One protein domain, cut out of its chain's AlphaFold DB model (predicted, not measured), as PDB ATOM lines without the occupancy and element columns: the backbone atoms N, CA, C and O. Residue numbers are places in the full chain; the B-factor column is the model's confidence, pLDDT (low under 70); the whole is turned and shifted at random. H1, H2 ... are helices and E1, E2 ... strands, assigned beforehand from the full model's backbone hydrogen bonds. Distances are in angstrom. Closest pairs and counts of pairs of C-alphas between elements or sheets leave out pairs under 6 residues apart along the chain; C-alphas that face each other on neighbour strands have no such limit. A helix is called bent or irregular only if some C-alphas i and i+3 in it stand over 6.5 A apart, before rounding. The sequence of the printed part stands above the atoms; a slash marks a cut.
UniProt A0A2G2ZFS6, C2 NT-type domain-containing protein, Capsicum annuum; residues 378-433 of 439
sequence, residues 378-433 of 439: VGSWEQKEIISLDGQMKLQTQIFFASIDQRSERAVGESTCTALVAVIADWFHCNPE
ATOM      1  N   VAL A 378     157.910 157.610 119.043       72.88
ATOM      2  CA  VAL A 378     158.644 158.881 119.027       72.88
ATOM      3  C   VAL A 378     159.916 158.741 119.869       72.88
ATOM      4  O   VAL A 378     159.858 158.307 121.017       72.88
ATOM      5  N   GLY A 379     161.057 159.159 119.318       76.31
ATOM      6  CA  GLY A 379     162.352 159.151 120.004       76.31
ATOM      7  C   GLY A 379     163.214 157.910 119.759       76.31
ATOM      8  O   GLY A 379     164.264 157.784 120.389       76.31
ATOM      9  N   SER A 380     162.823 157.022 118.841       78.50
ATOM     10  CA  SER A 380     163.615 155.853 118.437       78.50
ATOM     11  C   SER A 380     163.918 155.823 116.940       78.50
ATOM     12  O   SER A 380     163.184 156.374 116.118       78.50
ATOM     13  N   TRP A 381     165.030 155.169 116.596       85.56
ATOM     14  CA  TRP A 381     165.364 154.806 115.221       85.56
ATOM     15  C   TRP A 381     164.578 153.558 114.819       85.56
ATOM     16  O   TRP A 381     164.666 152.531 115.490       85.56
ATOM     17  N   GLU A 382     163.846 153.638 113.713       85.81
ATOM     18  CA  GLU A 382     163.059 152.538 113.158       85.81
ATOM     19  C   GLU A 382     163.511 152.250 111.722       85.81
ATOM     20  O   GLU A 382     163.664 153.159 110.908       85.81
ATOM     21  N   GLN A 383     163.742 150.981 111.384       87.00
ATOM     22  CA  GLN A 383     164.067 150.596 110.011       87.00
ATOM     23  C   GLN A 383     162.782 150.514 109.188       87.00
ATOM     24  O   GLN A 383     161.886 149.738 109.514       87.00
ATOM     25  N   LYS A 384     162.700 151.293 108.108       86.00
ATOM     26  CA  LYS A 384     161.490 151.406 107.296       86.00
ATOM     27  C   LYS A 384     161.803 151.400 105.805       86.00
ATOM     28  O   LYS A 384     162.840 151.894 105.360       86.00
ATOM     29  N   GLU A 385     160.894 150.812 105.036       88.69
ATOM     30  CA  GLU A 385     160.917 150.849 103.576       88.69
ATOM     31  C   GLU A 385     160.125 152.071 103.096       88.69
ATOM     32  O   GLU A 385     158.936 152.219 103.382       88.69
ATOM     33  N   ILE A 386     160.793 152.964 102.374       86.56
ATOM     34  CA  ILE A 386     160.194 154.116 101.711       86.56
ATOM     35  C   ILE A 386     160.039 153.758 100.238       86.56
ATOM     36  O   ILE A 386     161.011 153.428  99.562       86.56
ATOM     37  N   ILE A 387     158.813 153.842  99.740       88.00
ATOM     38  CA  ILE A 387     158.498 153.584  98.337       88.00
ATOM     39  C   ILE A 387     158.244 154.932  97.663       88.00
ATOM     40  O   ILE A 387     157.478 155.755  98.177       88.00
ATOM     41  N   SER A 388     158.896 155.172  96.526       87.38
ATOM     42  CA  SER A 388     158.682 156.369  95.716       87.38
ATOM     43  C   SER A 388     157.218 156.498  95.289       87.38
ATOM     44  O   SER A 388     156.455 155.529  95.263       87.38
ATOM     45  N   LEU A 389     156.788 157.721  94.968       85.88
ATOM     46  CA  LEU A 389     155.392 157.984  94.592       85.88
ATOM     47  C   LEU A 389     154.952 157.202  93.348       85.88
ATOM     48  O   LEU A 389     153.793 156.805  93.270       85.88
ATOM     49  N   ASP A 390     155.873 156.983  92.414       89.00
ATOM     50  CA  ASP A 390     155.681 156.196  91.194       89.00
ATOM     51  C   ASP A 390     155.808 154.676  91.417       89.00
ATOM     52  O   ASP A 390     155.574 153.897  90.496       89.00
ATOM     53  N   GLY A 391     156.171 154.238  92.629       88.00
ATOM     54  CA  GLY A 391     156.344 152.831  92.986       88.00
ATOM     55  C   GLY A 391     157.585 152.159  92.392       88.00
ATOM     56  O   GLY A 391     157.779 150.965  92.615       88.00
ATOM     57  N   GLN A 392     158.413 152.888  91.639       82.25
ATOM     58  CA  GLN A 392     159.548 152.318  90.909       82.25
ATOM     59  C   GLN A 392     160.801 152.159  91.773       82.25
ATOM     60  O   GLN A 392     161.656 151.329  91.467       82.25
ATOM     61  N   MET A 393     160.904 152.916  92.866       78.69
ATOM     62  CA  MET A 393     162.053 152.912  93.759       78.69
ATOM     63  C   MET A 393     161.629 152.557  95.183       78.69
ATOM     64  O   MET A 393     160.653 153.078  95.722       78.69
ATOM     65  N   LYS A 394     162.392 151.653  95.794       88.94
ATOM     66  CA  LYS A 394     162.224 151.190  97.170       88.94
ATOM     67  C   LYS A 394     163.529 151.434  97.911       88.94
ATOM     68  O   LYS A 394     164.570 150.937  97.493       88.94
ATOM     69  N   LEU A 395     163.471 152.204  98.988       85.00
ATOM     70  CA  LEU A 395     164.613 152.532  99.830       85.00
ATOM     71  C   LEU A 395     164.368 151.990 101.233       85.00
ATOM     72  O   LEU A 395     163.480 152.466 101.933       85.00
ATOM     73  N   GLN A 396     165.171 151.024 101.664       87.94
ATOM     74  CA  GLN A 396     165.161 150.567 103.048       87.94
ATOM     75  C   GLN A 396     166.188 151.376 103.841       87.94
ATOM     76  O   GLN A 396     167.383 151.298 103.569       87.94
ATOM     77  N   THR A 397     165.731 152.169 104.808       86.88
ATOM     78  CA  THR A 397     166.601 153.055 105.594       86.88
ATOM     79  C   THR A 397     166.146 153.150 107.048       86.88
ATOM     80  O   THR A 397     165.031 152.756 107.389       86.88
ATOM     81  N   GLN A 398     167.020 153.640 107.926       86.38
ATOM     82  CA  GLN A 398     166.657 153.963 109.303       86.38
ATOM     83  C   GLN A 398     166.040 155.362 109.344       86.38
ATOM     84  O   GLN A 398     166.634 156.331 108.875       86.38
ATOM     85  N   ILE A 399     164.844 155.466 109.911       85.38
ATOM     86  CA  ILE A 399     164.109 156.713 110.085       85.38
ATOM     87  C   ILE A 399     164.033 157.011 111.578       85.38
ATOM     88  O   ILE A 399     163.690 156.143 112.377       85.38
ATOM     89  N   PHE A 400     164.347 158.246 111.955       83.50
ATOM     90  CA  PHE A 400     164.147 158.740 113.311       83.50
ATOM     91  C   PHE A 400     162.905 159.623 113.359       83.50
ATOM     92  O   PHE A 400     162.843 160.647 112.675       83.50
ATOM     93  N   PHE A 401     161.928 159.248 114.184       80.75
ATOM     94  CA  PHE A 401     160.735 160.060 114.406       80.75
ATOM     95  C   PHE A 401     160.913 160.933 115.645       80.75
ATOM     96  O   PHE A 401     160.983 160.442 116.770       80.75
ATOM     97  N   ALA A 402     160.954 162.246 115.435       80.75
ATOM     98  CA  ALA A 402     160.997 163.243 116.498       80.75
ATOM     99  C   ALA A 402     159.721 164.088 116.477       80.75
ATOM    100  O   ALA A 402     159.278 164.513 115.409       80.75
ATOM    101  N   SER A 403     159.156 164.378 117.649       77.62
ATOM    102  CA  SER A 403     158.134 165.413 117.801       77.62
ATOM    103  C   SER A 403     158.773 166.686 118.351       77.62
ATOM    104  O   SER A 403     159.645 166.650 119.220       77.62
ATOM    105  N   ILE A 404     158.354 167.826 117.810       75.56
ATOM    106  CA  ILE A 404     158.819 169.141 118.239       75.56
ATOM    107  C   ILE A 404     157.589 169.962 118.598       75.56
ATOM    108  O   ILE A 404     156.749 170.237 117.741       75.56
ATOM    109  N   ASP A 405     157.493 170.371 119.861       76.31
ATOM    110  CA  ASP A 405     156.463 171.305 120.296       76.31
ATOM    111  C   ASP A 405     156.867 172.743 119.944       76.31
ATOM    112  O   ASP A 405     157.625 173.399 120.662       76.31
ATOM    113  N   GLN A 406     156.326 173.243 118.832       70.19
ATOM    114  CA  GLN A 406     156.506 174.625 118.372       70.19
ATOM    115  C   GLN A 406     155.916 175.672 119.331       70.19
ATOM    116  O   GLN A 406     156.206 176.858 119.190       70.19
ATOM    117  N   ARG A 407     155.063 175.283 120.289       69.44
ATOM    118  CA  ARG A 407     154.505 176.197 121.302       69.44
ATOM    119  C   ARG A 407     155.401 176.311 122.530       69.44
ATOM    120  O   ARG A 407     155.195 177.203 123.356       69.44
ATOM    121  N   SER A 408     156.405 175.447 122.642       68.81
ATOM    122  CA  SER A 408     157.324 175.443 123.766       68.81
ATOM    123  C   SER A 408     158.245 176.661 123.728       68.81
ATOM    124  O   SER A 408     159.029 176.862 122.797       68.81
ATOM    125  N   GLU A 409     158.224 177.449 124.805       65.88
ATOM    126  CA  GLU A 409     159.166 178.557 125.008       65.88
ATOM    127  C   GLU A 409     160.620 178.051 125.078       65.88
ATOM    128  O   GLU A 409     161.544 178.755 124.674       65.88
ATOM    129  N   ARG A 410     160.828 176.788 125.491       66.50
ATOM    130  CA  ARG A 410     162.148 176.130 125.493       66.50
ATOM    131  C   ARG A 410     162.663 175.811 124.087       66.50
ATOM    132  O   ARG A 410     163.873 175.739 123.906       66.50
ATOM    133  N   ALA A 411     161.773 175.632 123.111       60.91
ATOM    134  CA  ALA A 411     162.125 175.347 121.719       60.91
ATOM    135  C   ALA A 411     162.336 176.620 120.876       60.91
ATOM    136  O   ALA A 411     162.569 176.530 119.671       60.91
ATOM    137  N   VAL A 412     162.271 177.811 121.492       61.69
ATOM    138  CA  VAL A 412     162.297 179.112 120.798       61.69
ATOM    139  C   VAL A 412     161.125 179.249 119.803       61.69
ATOM    140  O   VAL A 412     161.249 179.852 118.734       61.69
ATOM    141  N   GLY A 413     159.966 178.693 120.179       69.00
ATOM    142  CA  GLY A 413     158.663 178.944 119.561       69.00
ATOM    143  C   GLY A 413     158.625 178.868 118.028       69.00
ATOM    144  O   GLY A 413     159.005 177.877 117.415       69.00
ATOM    145  N   GLU A 414     158.196 179.964 117.393       65.94
ATOM    146  CA  GLU A 414     158.047 180.125 115.934       65.94
ATOM    147  C   GLU A 414     159.328 179.812 115.132       65.94
ATOM    148  O   GLU A 414     159.271 179.407 113.970       65.94
ATOM    149  N   SER A 415     160.506 179.956 115.748       73.69
ATOM    150  CA  SER A 415     161.784 179.798 115.047       73.69
ATOM    151  C   SER A 415     162.261 178.349 114.920       73.69
ATOM    152  O   SER A 415     163.198 178.101 114.159       73.69
ATOM    153  N   THR A 416     161.628 177.377 115.592       75.69
ATOM    154  CA  THR A 416     162.136 175.994 115.625       75.69
ATOM    155  C   THR A 416     162.172 175.347 114.240       75.69
ATOM    156  O   THR A 416     163.155 174.698 113.885       75.69
ATOM    157  N   CYS A 417     161.151 175.575 113.408       78.00
ATOM    158  CA  CYS A 417     161.156 175.087 112.025       78.00
ATOM    159  C   CYS A 417     162.217 175.769 111.164       78.00
ATOM    160  O   CYS A 417     162.861 175.108 110.355       78.00
ATOM    161  N   THR A 418     162.438 177.068 111.366       83.50
ATOM    162  CA  THR A 418     163.475 177.814 110.640       83.50
ATOM    163  C   THR A 418     164.867 177.297 111.000       83.50
ATOM    164  O   THR A 418     165.701 177.102 110.119       83.50
ATOM    165  N   ALA A 419     165.104 177.011 112.282       82.06
ATOM    166  CA  ALA A 419     166.347 176.411 112.746       82.06
ATOM    167  C   ALA A 419     166.560 175.016 112.139       82.06
ATOM    168  O   ALA A 419     167.643 174.738 111.634       82.06
ATOM    169  N   LEU A 420     165.527 174.166 112.119       84.19
ATOM    170  CA  LEU A 420     165.614 172.828 111.529       84.19
ATOM    171  C   LEU A 420     165.975 172.886 110.036       84.19
ATOM    172  O   LEU A 420     166.895 172.198 109.603       84.19
ATOM    173  N   VAL A 421     165.297 173.741 109.263       86.12
ATOM    174  CA  VAL A 421     165.584 173.922 107.830       86.12
ATOM    175  C   VAL A 421     167.011 174.419 107.614       86.12
ATOM    176  O   VAL A 421     167.706 173.896 106.749       86.12
ATOM    177  N   ALA A 422     167.474 175.385 108.414       87.62
ATOM    178  CA  ALA A 422     168.832 175.906 108.304       87.62
ATOM    179  C   ALA A 422     169.892 174.828 108.584       87.62
ATOM    180  O   ALA A 422     170.874 174.747 107.854       87.62
ATOM    181  N   VAL A 423     169.677 173.979 109.594       84.81
ATOM    182  CA  VAL A 423     170.594 172.877 109.932       84.81
ATOM    183  C   VAL A 423     170.626 171.819 108.834       84.81
ATOM    184  O   VAL A 423     171.703 171.380 108.442       84.81
ATOM    185  N   ILE A 424     169.462 171.428 108.309       85.88
ATOM    186  CA  ILE A 424     169.374 170.449 107.219       85.88
ATOM    187  C   ILE A 424     170.041 170.997 105.947       85.88
ATOM    188  O   ILE A 424     170.801 170.287 105.295       85.88
ATOM    189  N   ALA A 425     169.800 172.267 105.607       87.31
ATOM    190  CA  ALA A 425     170.406 172.905 104.442       87.31
ATOM    191  C   ALA A 425     171.931 173.049 104.574       87.31
ATOM    192  O   ALA A 425     172.650 172.788 103.613       87.31
ATOM    193  N   ASP A 426     172.430 173.428 105.755       87.31
ATOM    194  CA  ASP A 426     173.869 173.474 106.046       87.31
ATOM    195  C   ASP A 426     174.497 172.082 105.895       87.31
ATOM    196  O   ASP A 426     175.523 171.938 105.234       87.31
ATOM    197  N   TRP A 427     173.826 171.038 106.398       88.25
ATOM    198  CA  TRP A 427     174.279 169.659 106.230       88.25
ATOM    199  C   TRP A 427     174.360 169.252 104.753       88.25
ATOM    200  O   TRP A 427     175.388 168.725 104.333       88.25
ATOM    201  N   PHE A 428     173.343 169.548 103.939       83.12
ATOM    202  CA  PHE A 428     173.395 169.251 102.502       83.12
ATOM    203  C   PHE A 428     174.501 170.025 101.775       83.12
ATOM    204  O   PHE A 428     175.191 169.462 100.930       83.12
ATOM    205  N   HIS A 429     174.716 171.298 102.114       80.69
ATOM    206  CA  HIS A 429     175.793 172.090 101.515       80.69
ATOM    207  C   HIS A 429     177.191 171.597 101.905       80.69
ATOM    208  O   HIS A 429     178.126 171.732 101.115       80.69
ATOM    209  N   CYS A 430     177.353 171.045 103.107       85.00
ATOM    210  CA  CYS A 430     178.631 170.519 103.576       85.00
ATOM    211  C   CYS A 430     178.949 169.108 103.064       85.00
ATOM    212  O   CYS A 430     180.120 168.736 103.093       85.00
ATOM    213  N   ASN A 431     177.957 168.351 102.578       84.06
ATOM    214  CA  ASN A 431     178.128 166.964 102.128       84.06
ATOM    215  C   ASN A 431     177.642 166.764 100.673       84.06
ATOM    216  O   ASN A 431     176.720 165.985 100.433       84.06
ATOM    217  N   PRO A 432     178.234 167.460  99.680       76.75
ATOM    218  CA  PRO A 432     177.781 167.390  98.288       76.75
ATOM    219  C   PRO A 432     178.015 166.019  97.634       76.75
ATOM    220  O   PRO A 432     177.253 165.641  96.752       76.75
ATOM    221  N   GLU A 433     179.035 165.277  98.071       78.00
ATOM    222  CA  GLU A 433     179.377 163.943  97.542       78.00
ATOM    223  C   GLU A 433     178.469 162.830  98.095       78.00
ATOM    224  O   GLU A 433     178.329 161.782  97.472       78.00
TER     225      GLU A 433
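What this domain is: This is residues 378 to 433 of the 439 residues of the protein "C2 NT-type domain-containing protein" of Capsicum annuum (UniProt A0A2G2ZFS6). An open V with two separate arms: one is a two-stranded hairpin, E1 and E2, and the other is a single helix, H1, with the long unnamed stretch of residues 401 to 412 leading from E2 round the corner into H1, which runs back. The hairpin's turn, residues 388 to 393, and most of the helical arm, residues 420 to 433, stick out. The printed part has 56 residues, with two named strands and then one named helix in the order E1, E2, H1; the sheet's order is E1 - E2, antiparallel, and the class is mixed, helices and strands. The whole is only just loose, close to extended, with a radius of gyration of the C-alphas of 15.0 A and spans of 42 by 28 by 20 A.

How they stand to each other: Strand E1, residues 381 to 387, and strand E2, residues 394 to 400, are antiparallel neighbours and form a hairpin, with an angle of 151 degrees between their N-to-C directions. The C-alphas of Trp 381 and Phe 400 face each other at 4.5 A, and those of Ile 387 and Lys 394 face each other at 4.6 A. N 384 and O 397 are within hydrogen-bond range at 2.8 A, and so are N 397 and O 384 at 3.0 A. The link from E1 to E2, 6 residues, is short. A long link of 12 residues joins E2 to helix H1, residues 413 to 430. E1 and H1 are apart, with no C-alpha of the one within 8 A of the other. In H1, 12 of 14 O i to N i+4 pairs are within hydrogen-bond range. H1 is irregular: C-alphas 414 and 417 are 7.1 A apart.

Where its parts are: E1 begins at C-alpha 381, (165.364, 154.806, 115.221), and measures 18.3 A from first to last C-alpha. E2 measures 17.9 A from C-alpha 394 to C-alpha 400, which is at (164.147, 158.740, 113.311). H1 measures 26.9 A from Gly 413 to Cys 430, and C-alpha 430 is at (178.631, 170.519, 103.576).

The domain as a whole: The two C-alphas farthest apart are those of Gln 392 and Glu 409, at 43.0 A. The first and last printed C-alphas, those of Val 378 and Glu 433, are 30.3 A apart. Residues 388 to 393 stand free, and so do residues 420 to 433, of which 420 to 430 belong to H1. The body without these stretches has 36 residues and spans 38 by 18 by 11 A. The printed part has no cut. The mean pLDDT of the printed part is 80.6, and the model's confidence is under 70 at residues 407 to 414.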